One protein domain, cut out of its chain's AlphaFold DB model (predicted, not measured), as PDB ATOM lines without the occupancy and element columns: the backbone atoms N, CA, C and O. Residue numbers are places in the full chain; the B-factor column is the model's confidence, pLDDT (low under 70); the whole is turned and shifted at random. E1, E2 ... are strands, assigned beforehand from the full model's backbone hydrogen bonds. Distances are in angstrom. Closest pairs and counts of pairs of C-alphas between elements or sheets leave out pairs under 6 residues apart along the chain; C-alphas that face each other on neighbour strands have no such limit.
ATOM      1  N   VAL A   3      -6.566  26.853  30.443       92.56
ATOM      2  CA  VAL A   3      -5.134  26.552  30.582       92.56
ATOM      3  C   VAL A   3      -4.320  27.711  30.020       92.56
ATOM      4  O   VAL A   3      -4.503  28.091  28.865       92.56
ATOM      5  N   THR A   4      -3.409  28.259  30.820       93.06
ATOM      6  CA  THR A   4      -2.575  29.409  30.437       93.06
ATOM      7  C   THR A   4      -1.181  28.986  29.997       93.06
ATOM      8  O   THR A   4      -0.675  29.490  28.999       93.06
ATOM      9  N   SER A   5      -0.564  28.031  30.692       92.06
ATOM     10  CA  SER A   5       0.771  27.539  30.348       92.06
ATOM     11  C   SER A   5       0.995  26.088  30.765       92.06
ATOM     12  O   SER A   5       0.244  25.522  31.565       92.06
ATOM     13  N   VAL A   6       2.039  25.482  30.193       92.62
ATOM     14  CA  VAL A   6       2.451  24.095  30.441       92.62
ATOM     15  C   VAL A   6       3.930  24.073  30.799       92.62
ATOM     16  O   VAL A   6       4.746  24.654  30.085       92.62
ATOM     17  N   LYS A   7       4.277  23.367  31.874       92.25
ATOM     18  CA  LYS A   7       5.648  23.013  32.235       92.25
ATOM     19  C   LYS A   7       5.842  21.512  32.037       92.25
ATOM     20  O   LYS A   7       5.009  20.716  32.467       92.25
ATOM     21  N   TYR A   8       6.924  21.138  31.365       89.38
ATOM     22  CA  TYR A   8       7.247  19.749  31.051       89.38
ATOM     23  C   TYR A   8       8.251  19.194  32.064       89.38
ATOM     24  O   TYR A   8       9.199  19.882  32.443       89.38
ATOM     25  N   HIS A   9       8.041  17.944  32.468       86.38
ATOM     26  CA  HIS A   9       8.908  17.176  33.357       86.38
ATOM     27  C   HIS A   9       9.214  15.809  32.726       86.38
ATOM     28  O   HIS A   9       8.568  15.412  31.754       86.38
ATOM     29  N   SER A  10      10.188  15.073  33.265       77.31
ATOM     30  CA  SER A  10      10.540  13.732  32.771       77.31
ATOM     31  C   SER A  10       9.366  12.746  32.873       77.31
ATOM     32  O   SER A  10       9.116  11.986  31.940       77.31
ATOM     33  N   SER A  11       8.597  12.795  33.960       79.38
ATOM     34  CA  SER A  11       7.489  11.870  34.243       79.38
ATOM     35  C   SER A  11       6.093  12.432  33.936       79.38
ATOM     36  O   SER A  11       5.103  11.701  33.986       79.38
ATOM     37  N   GLY A  12       5.969  13.717  33.586       88.75
ATOM     38  CA  GLY A  12       4.658  14.360  33.513       88.75
ATOM     39  C   GLY A  12       4.659  15.798  33.014       88.75
ATOM     40  O   GLY A  12       5.636  16.302  32.455       88.75
ATOM     41  N   LYS A  13       3.520  16.460  33.203       92.19
ATOM     42  CA  LYS A  13       3.301  17.864  32.853       92.19
ATOM     43  C   LYS A  13       2.551  18.563  33.976       92.19
ATOM     44  O   LYS A  13       1.589  18.011  34.506       92.19
ATOM     45  N   THR A  14       2.933  19.801  34.252       93.88
ATOM     46  CA  THR A  14       2.214  20.683  35.174       93.88
ATOM     47  C   THR A  14       1.589  21.821  34.383       93.88
ATOM     48  O   THR A  14       2.275  22.557  33.671       93.88
ATOM     49  N   TYR A  15       0.280  21.985  34.517       93.38
ATOM     50  CA  TYR A  15      -0.502  23.015  33.846       93.38
ATOM     51  C   TYR A  15      -0.843  24.131  34.820       93.38
ATOM     52  O   TYR A  15      -1.226  23.867  35.960       93.38
ATOM     53  N   ARG A  16      -0.745  25.381  34.366       94.12
ATOM     54  CA  ARG A  16      -1.259  26.541  35.100       94.12
ATOM     55  C   ARG A  16      -2.615  26.934  34.527       94.12
ATOM     56  O   ARG A  16      -2.783  26.995  33.308       94.12
ATOM     57  N   LEU A  17      -3.576  27.183  35.408       93.31
ATOM     58  CA  LEU A  17      -4.920  27.637  35.059       93.31
ATOM     59  C   LEU A  17      -5.049  29.147  35.294       93.31
ATOM     60  O   LEU A  17      -4.247  29.738  36.018       93.31
ATOM     61  N   GLU A  18      -6.045  29.788  34.679       92.31
ATOM     62  CA  GLU A  18      -6.229  31.249  34.788       92.31
ATOM     63  C   GLU A  18      -6.451  31.729  36.232       92.31
ATOM     64  O   GLU A  18      -6.034  32.822  36.587       92.31
ATOM     65  N   ASN A  19      -7.042  30.888  37.083       89.75
ATOM     66  CA  ASN A  19      -7.291  31.180  38.496       89.75
ATOM     67  C   ASN A  19      -6.070  30.908  39.398       89.75
ATOM     68  O   ASN A  19      -6.209  30.827  40.614       89.75
ATOM     69  N   GLY A  20      -4.889  30.679  38.815       88.56
ATOM     70  CA  GLY A  20      -3.649  30.398  39.540       88.56
ATOM     71  C   GLY A  20      -3.481  28.947  40.008       88.56
ATOM     72  O   GLY A  20      -2.376  28.573  40.407       88.56
ATOM     73  N   VAL A  21      -4.517  28.104  39.910       90.38
ATOM     74  CA  VAL A  21      -4.441  26.683  40.284       90.38
ATOM     75  C   VAL A  21      -3.480  25.940  39.353       90.38
ATOM     76  O   VAL A  21      -3.440  26.177  38.142       90.38
ATOM     77  N   LYS A  22      -2.698  25.023  39.931       92.31
ATOM     78  CA  LYS A  22      -1.832  24.101  39.193       92.31
ATOM     79  C   LYS A  22      -2.487  22.728  39.101       92.31
ATOM     80  O   LYS A  22      -3.084  22.266  40.068       92.31
ATOM     81  N   LEU A  23      -2.351  22.087  37.946       91.62
ATOM     82  CA  LEU A  23      -2.788  20.714  37.723       91.62
ATOM     83  C   LEU A  23      -1.619  19.880  37.216       91.62
ATOM     84  O   LEU A  23      -1.084  20.168  36.146       91.62
ATOM     85  N   ASP A  24      -1.281  18.822  37.940       92.06
ATOM     86  CA  ASP A  24      -0.321  17.825  37.481       92.06
ATOM     87  C   ASP A  24      -1.037  16.725  36.696       92.06
ATOM     88  O   ASP A  24      -2.103  16.246  37.087       92.06
ATOM     89  N   ALA A  25      -0.461  16.332  35.563       92.56
ATOM     90  CA  ALA A  25      -0.960  15.233  34.753       92.56
ATOM     91  C   ALA A  25       0.179  14.386  34.176       92.56
ATOM     92  O   ALA A  25       1.344  14.791  34.115       92.56
ATOM     93  N   HIS A  26      -0.195  13.201  33.707       92.69
ATOM     94  CA  HIS A  26       0.694  12.244  33.064       92.69
ATOM     95  C   HIS A  26       1.334  12.806  31.782       92.69
ATOM     96  O   HIS A  26       0.832  13.735  31.136       92.69
ATOM     97  N   ARG A  27       2.460  12.206  31.389       91.12
ATOM     98  CA  ARG A  27       3.341  12.675  30.309       91.12
ATOM     99  C   ARG A  27       2.627  12.916  28.976       91.12
ATOM    100  O   ARG A  27       2.868  13.934  28.322       91.12
ATOM    101  N   PHE A  28       1.719  12.031  28.579       92.19
ATOM    102  CA  PHE A  28       1.041  12.097  27.277       92.19
ATOM    103  C   PHE A  28      -0.329  12.778  27.306       92.19
ATOM    104  O   PHE A  28      -1.017  12.832  26.290       92.19
ATOM    105  N   CYS A  29      -0.653  13.435  28.423       91.81
ATOM    106  CA  CYS A  29      -1.900  14.159  28.597       91.81
ATOM    107  C   CYS A  29      -2.150  15.144  27.441       91.81
ATOM    108  O   CYS A  29      -1.299  15.988  27.121       91.81
ATOM    109  N   CYS A  30      -3.332  15.024  26.824       90.31
ATOM    110  CA  CYS A  30      -3.773  15.786  25.655       90.31
ATOM    111  C   CYS A  30      -4.204  17.226  25.984       90.31
ATOM    112  O   CYS A  30      -5.046  17.783  25.295       90.31
ATOM    113  N   LEU A  31      -3.638  17.870  26.998       91.38
ATOM    114  CA  LEU A  31      -4.009  19.230  27.388       91.38
ATOM    115  C   LEU A  31      -3.000  20.256  26.838       91.38
ATOM    116  O   LEU A  31      -1.803  19.979  26.752       91.38
ATOM    117  N   GLY A  32      -3.470  21.431  26.420       90.00
ATOM    118  CA  GLY A  32      -2.610  22.523  25.955       90.00
ATOM    119  C   GLY A  32      -3.153  23.915  26.292       90.00
ATOM    120  O   GLY A  32      -4.293  24.037  26.744       90.00
ATOM    121  N   PRO A  33      -2.351  24.978  26.089       90.38
ATOM    122  CA  PRO A  33      -2.794  26.351  26.317       90.38
ATOM    123  C   PRO A  33      -4.050  26.690  25.505       90.38
ATOM    124  O   PRO A  33      -4.152  26.337  24.331       90.38
ATOM    125  N   GLY A  34      -5.004  27.376  26.134       90.44
ATOM    126  CA  GLY A  34      -6.281  27.762  25.526       90.44
ATOM    127  C   GLY A  34      -7.399  26.715  25.618       90.44
ATOM    128  O   GLY A  34      -8.543  27.044  25.287       90.44
ATOM    129  N   ASP A  35      -7.110  25.497  26.089       92.94
ATOM    130  CA  ASP A  35      -8.137  24.488  26.361       92.94
ATOM    131  C   ASP A  35      -8.972  24.873  27.596       92.94
ATOM    132  O   ASP A  35      -8.453  25.366  28.605       92.94
ATOM    133  N   ASP A  36     -10.283  24.635  27.517       93.44
ATOM    134  CA  ASP A  36     -11.233  24.941  28.588       93.44
ATOM    135  C   ASP A  36     -11.459  23.688  29.453       93.44
ATOM    136  O   ASP A  36     -12.178  22.756  29.080       93.44
ATOM    137  N   LEU A  37     -10.820  23.666  30.622       93.94
ATOM    138  CA  LEU A  37     -10.801  22.541  31.550       93.94
ATOM    139  C   LEU A  37     -11.914  22.642  32.606       93.94
ATOM    140  O   LEU A  37     -12.197  23.719  33.144       93.94
ATOM    141  N   VAL A  38     -12.496  21.497  32.956       93.69
ATOM    142  CA  VAL A  38     -13.422  21.322  34.078       93.69
ATOM    143  C   VAL A  38     -12.870  20.245  35.009       93.69
ATOM    144  O   VAL A  38     -12.742  19.081  34.624       93.69
ATOM    145  N   ILE A  39     -12.577  20.636  36.246       91.81
ATOM    146  CA  ILE A  39     -12.102  19.747  37.309       91.81
ATOM    147  C   ILE A  39     -13.298  19.423  38.205       91.81
ATOM    148  O   ILE A  39     -13.939  20.332  38.725       91.81
ATOM    149  N   LYS A  40     -13.617  18.134  38.350       89.00
ATOM    150  CA  LYS A  40     -14.713  17.640  39.202       89.00
ATOM    151  C   LYS A  40     -14.218  16.976  40.492       89.00
ATOM    152  O   LYS A  40     -15.019  16.704  41.375       89.00
ATOM    153  N   GLY A  41     -12.921  16.698  40.598       85.38
ATOM    154  CA  GLY A  41     -12.305  16.072  41.767       85.38
ATOM    155  C   GLY A  41     -10.806  15.852  41.566       85.38
ATOM    156  O   GLY A  41     -10.262  16.199  40.518       85.38
ATOM    157  N   LYS A  42     -10.146  15.240  42.557       81.56
ATOM    158  CA  LYS A  42      -8.678  15.096  42.627       81.56
ATOM    159  C   LYS A  42      -8.048  14.379  41.419       81.56
ATOM    160  O   LYS A  42      -6.923  14.692  41.058       81.56
ATOM    161  N   ASN A  43      -8.767  13.453  40.783       88.62
ATOM    162  CA  ASN A  43      -8.308  12.715  39.598       88.62
ATOM    163  C   ASN A  43      -9.409  12.615  38.527       88.62
ATOM    164  O   ASN A  43      -9.555  11.601  37.849       88.62
ATOM    165  N   LEU A  44     -10.248  13.649  38.436       92.94
ATOM    166  CA  LEU A  44     -11.381  13.670  37.521       92.94
ATOM    167  C   LEU A  44     -11.444  15.023  36.822       92.94
ATOM    168  O   LEU A  44     -11.953  16.006  37.372       92.94
ATOM    169  N   ALA A  45     -10.927  15.061  35.598       94.06
ATOM    170  CA  ALA A  45     -10.875  16.272  34.795       94.06
ATOM    171  C   ALA A  45     -11.224  15.982  33.333       94.06
ATOM    172  O   ALA A  45     -10.832  14.959  32.772       94.06
ATOM    173  N   HIS A  46     -11.952  16.906  32.710       95.75
ATOM    174  CA  HIS A  46     -12.294  16.842  31.291       95.75
ATOM    175  C   HIS A  46     -12.157  18.210  30.627       95.75
ATOM    176  O   HIS A  46     -12.360  19.246  31.259       95.75
ATOM    177  N   VAL A  47     -11.844  18.209  29.335       95.06
ATOM    178  CA  VAL A  47     -11.844  19.404  28.487       95.06
ATOM    179  C   VAL A  47     -13.166  19.503  27.749       95.06
ATOM    180  O   VAL A  47     -13.650  18.518  27.178       95.06
ATOM    181  N   LYS A  48     -13.740  20.708  27.734       94.56
ATOM    182  CA  LYS A  48     -14.883  21.040  26.885       94.56
ATOM    183  C   LYS A  48     -14.396  21.297  25.462       94.56
ATOM    184  O   LYS A  48     -13.634  22.224  25.204       94.56
ATOM    185  N   CYS A  49     -14.858  20.465  24.542       93.50
ATOM    186  CA  CYS A  49     -14.691  20.631  23.106       93.50
ATOM    187  C   CYS A  49     -16.007  21.123  22.493       93.50
ATOM    188  O   CYS A  49     -17.083  20.964  23.068       93.50
ATOM    189  N   ILE A  50     -15.925  21.658  21.282       92.81
ATOM    190  CA  ILE A  50     -17.074  22.156  20.520       92.81
ATOM    191  C   ILE A  50     -18.095  21.029  20.262       92.81
ATOM    192  O   ILE A  50     -19.295  21.256  20.300       92.81
ATOM    193  N   ASN A  51     -17.633  19.792  20.057       93.00
ATOM    194  CA  ASN A  51     -18.465  18.625  19.728       93.00
ATOM    195  C   ASN A  51     -18.574  17.569  20.856       93.00
ATOM    196  O   ASN A  51     -19.054  16.449  20.622       93.00
ATOM    197  N   GLY A  52     -18.157  17.895  22.088       92.44
ATOM    198  CA  GLY A  52     -18.294  17.018  23.262       92.44
ATOM    199  C   GLY A  52     -17.267  17.281  24.367       92.44
ATOM    200  O   GLY A  52     -16.632  18.325  24.393       92.44
ATOM    201  N   CYS A  53     -17.066  16.318  25.267       94.25
ATOM    202  CA  CYS A  53     -16.034  16.391  26.310       94.25
ATOM    203  C   CYS A  53     -14.975  15.298  26.116       94.25
ATOM    204  O   CYS A  53     -15.323  14.168  25.755       94.25
ATOM    205  N   ALA A  54     -13.707  15.632  26.353       96.06
ATOM    206  CA  ALA A  54     -12.587  14.690  26.343       96.06
ATOM    207  C   ALA A  54     -12.025  14.527  27.758       96.06
ATOM    208  O   ALA A  54     -11.853  15.513  28.477       96.06
ATOM    209  N   VAL A  55     -11.779  13.287  28.169       95.94
ATOM    210  CA  VAL A  55     -11.203  12.951  29.472       95.94
ATOM    211  C   VAL A  55      -9.724  13.320  29.471       95.94
ATOM    212  O   VAL A  55      -8.988  12.975  28.552       95.94
ATOM    213  N   VAL A  56      -9.310  14.043  30.507       94.00
ATOM    214  CA  VAL A  56      -7.920  14.459  30.733       94.00
ATOM    215  C   VAL A  56      -7.321  13.719  31.918       94.00
ATOM    216  O   VAL A  56      -6.141  13.389  31.889       94.00
ATOM    217  N   LEU A  57      -8.122  13.473  32.957       94.00
ATOM    218  CA  LEU A  57      -7.760  12.638  34.096       94.00
ATOM    219  C   LEU A  57      -8.927  11.698  34.426       94.00
ATOM    220  O   LEU A  57     -10.072  12.176  34.451       94.00
ATOM    221  N   PRO A  58      -8.653  10.410  34.703       94.56
ATOM    222  CA  PRO A  58      -7.323   9.778  34.773       94.56
ATOM    223  C   PRO A  58      -6.661   9.561  33.395       94.56
ATOM    224  O   PRO A  58      -7.281   9.796  32.360       94.56
TER     225      PRO A  58
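Overview. This is residues 3 to 58 of the 438 residues of the protein "N-acetyltransferase domain-containing protein" of Deltaproteobacteria bacterium (UniProt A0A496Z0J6). Two small three-stranded sheets, E1 E2 E3 and E4 E5 E6, stand at opposite ends of the longest axis and only partly face each other across a gap. Edge strand E1 comes near E4, and E3 near E6, at single places, while the link of residues 27 to 35 runs from the one sheet to the other. The printed part has 56 residues, with no named helix and six named strands, E1 to E6 in chain order. Both sheets are antiparallel, with the orders E1 - E2 - E3 and E4 - E5 - E6, and the class is all strand. The whole is compact, with a radius of gyration of the C-alphas of 10.5 A, and spans 32 by 22 by 19 A.

Arrangement. One sheet holds E4, residues 36 to 41, E5, residues 44 to 49, and E6, residues 52 to 57. It is a meander, each strand the antiparallel neighbour of the one before, and it is only just strongly twisted, its C-alphas lying up to 4.2 A off the best plane. The hairpin E4 and E5 has an angle of 157 degrees between directions, with N 38 and O 46 within hydrogen-bond range at 2.8 A. In the hairpin E5 and E6, at 148 degrees, N 47 and O 54 are 2.8 A apart. The other sheet is also a meander, made of E1, residues 3 to 8, E2, residues 12 to 17, and E3, residues 22 to 26. E1 and E2 form a hairpin at 156 degrees, with N 7 and O 14 at 2.8 A. E2 and E3 form another at 152 degrees, with N 15 and O 23 at 2.8 A. Between the sheets, the closest C-alphas of E1 and E4 are those of Val 3 and Asp 36, 6.6 A apart. Those of E3 and E6 are Ala 25 and Leu 57, 7.3 A apart. The inner strands E2 and E5 are apart.

Along the chain. E1 begins at C-alpha 3, (-5.134, 26.552, 30.582), and is 14.1 A long. E2 measures 16.4 A and E3 13.6 A. E4 begins at C-alpha 36, (-11.233, 24.941, 28.588), and measures 15.9 A, and E5 measures 16.3 A. E6 measures 15.7 A and ends at C-alpha 57, (-7.760, 12.638, 34.096).

Size, cuts and confidence. The two C-alphas farthest apart are those of Ser 10 and Asn 51, at 32.2 A. The printed part has no cut. The link from E3 to E4, with 9 residues, is short but not tight, and the other four links are tight. The mean pLDDT of the printed part is 91.5, and no printed residue is under 70.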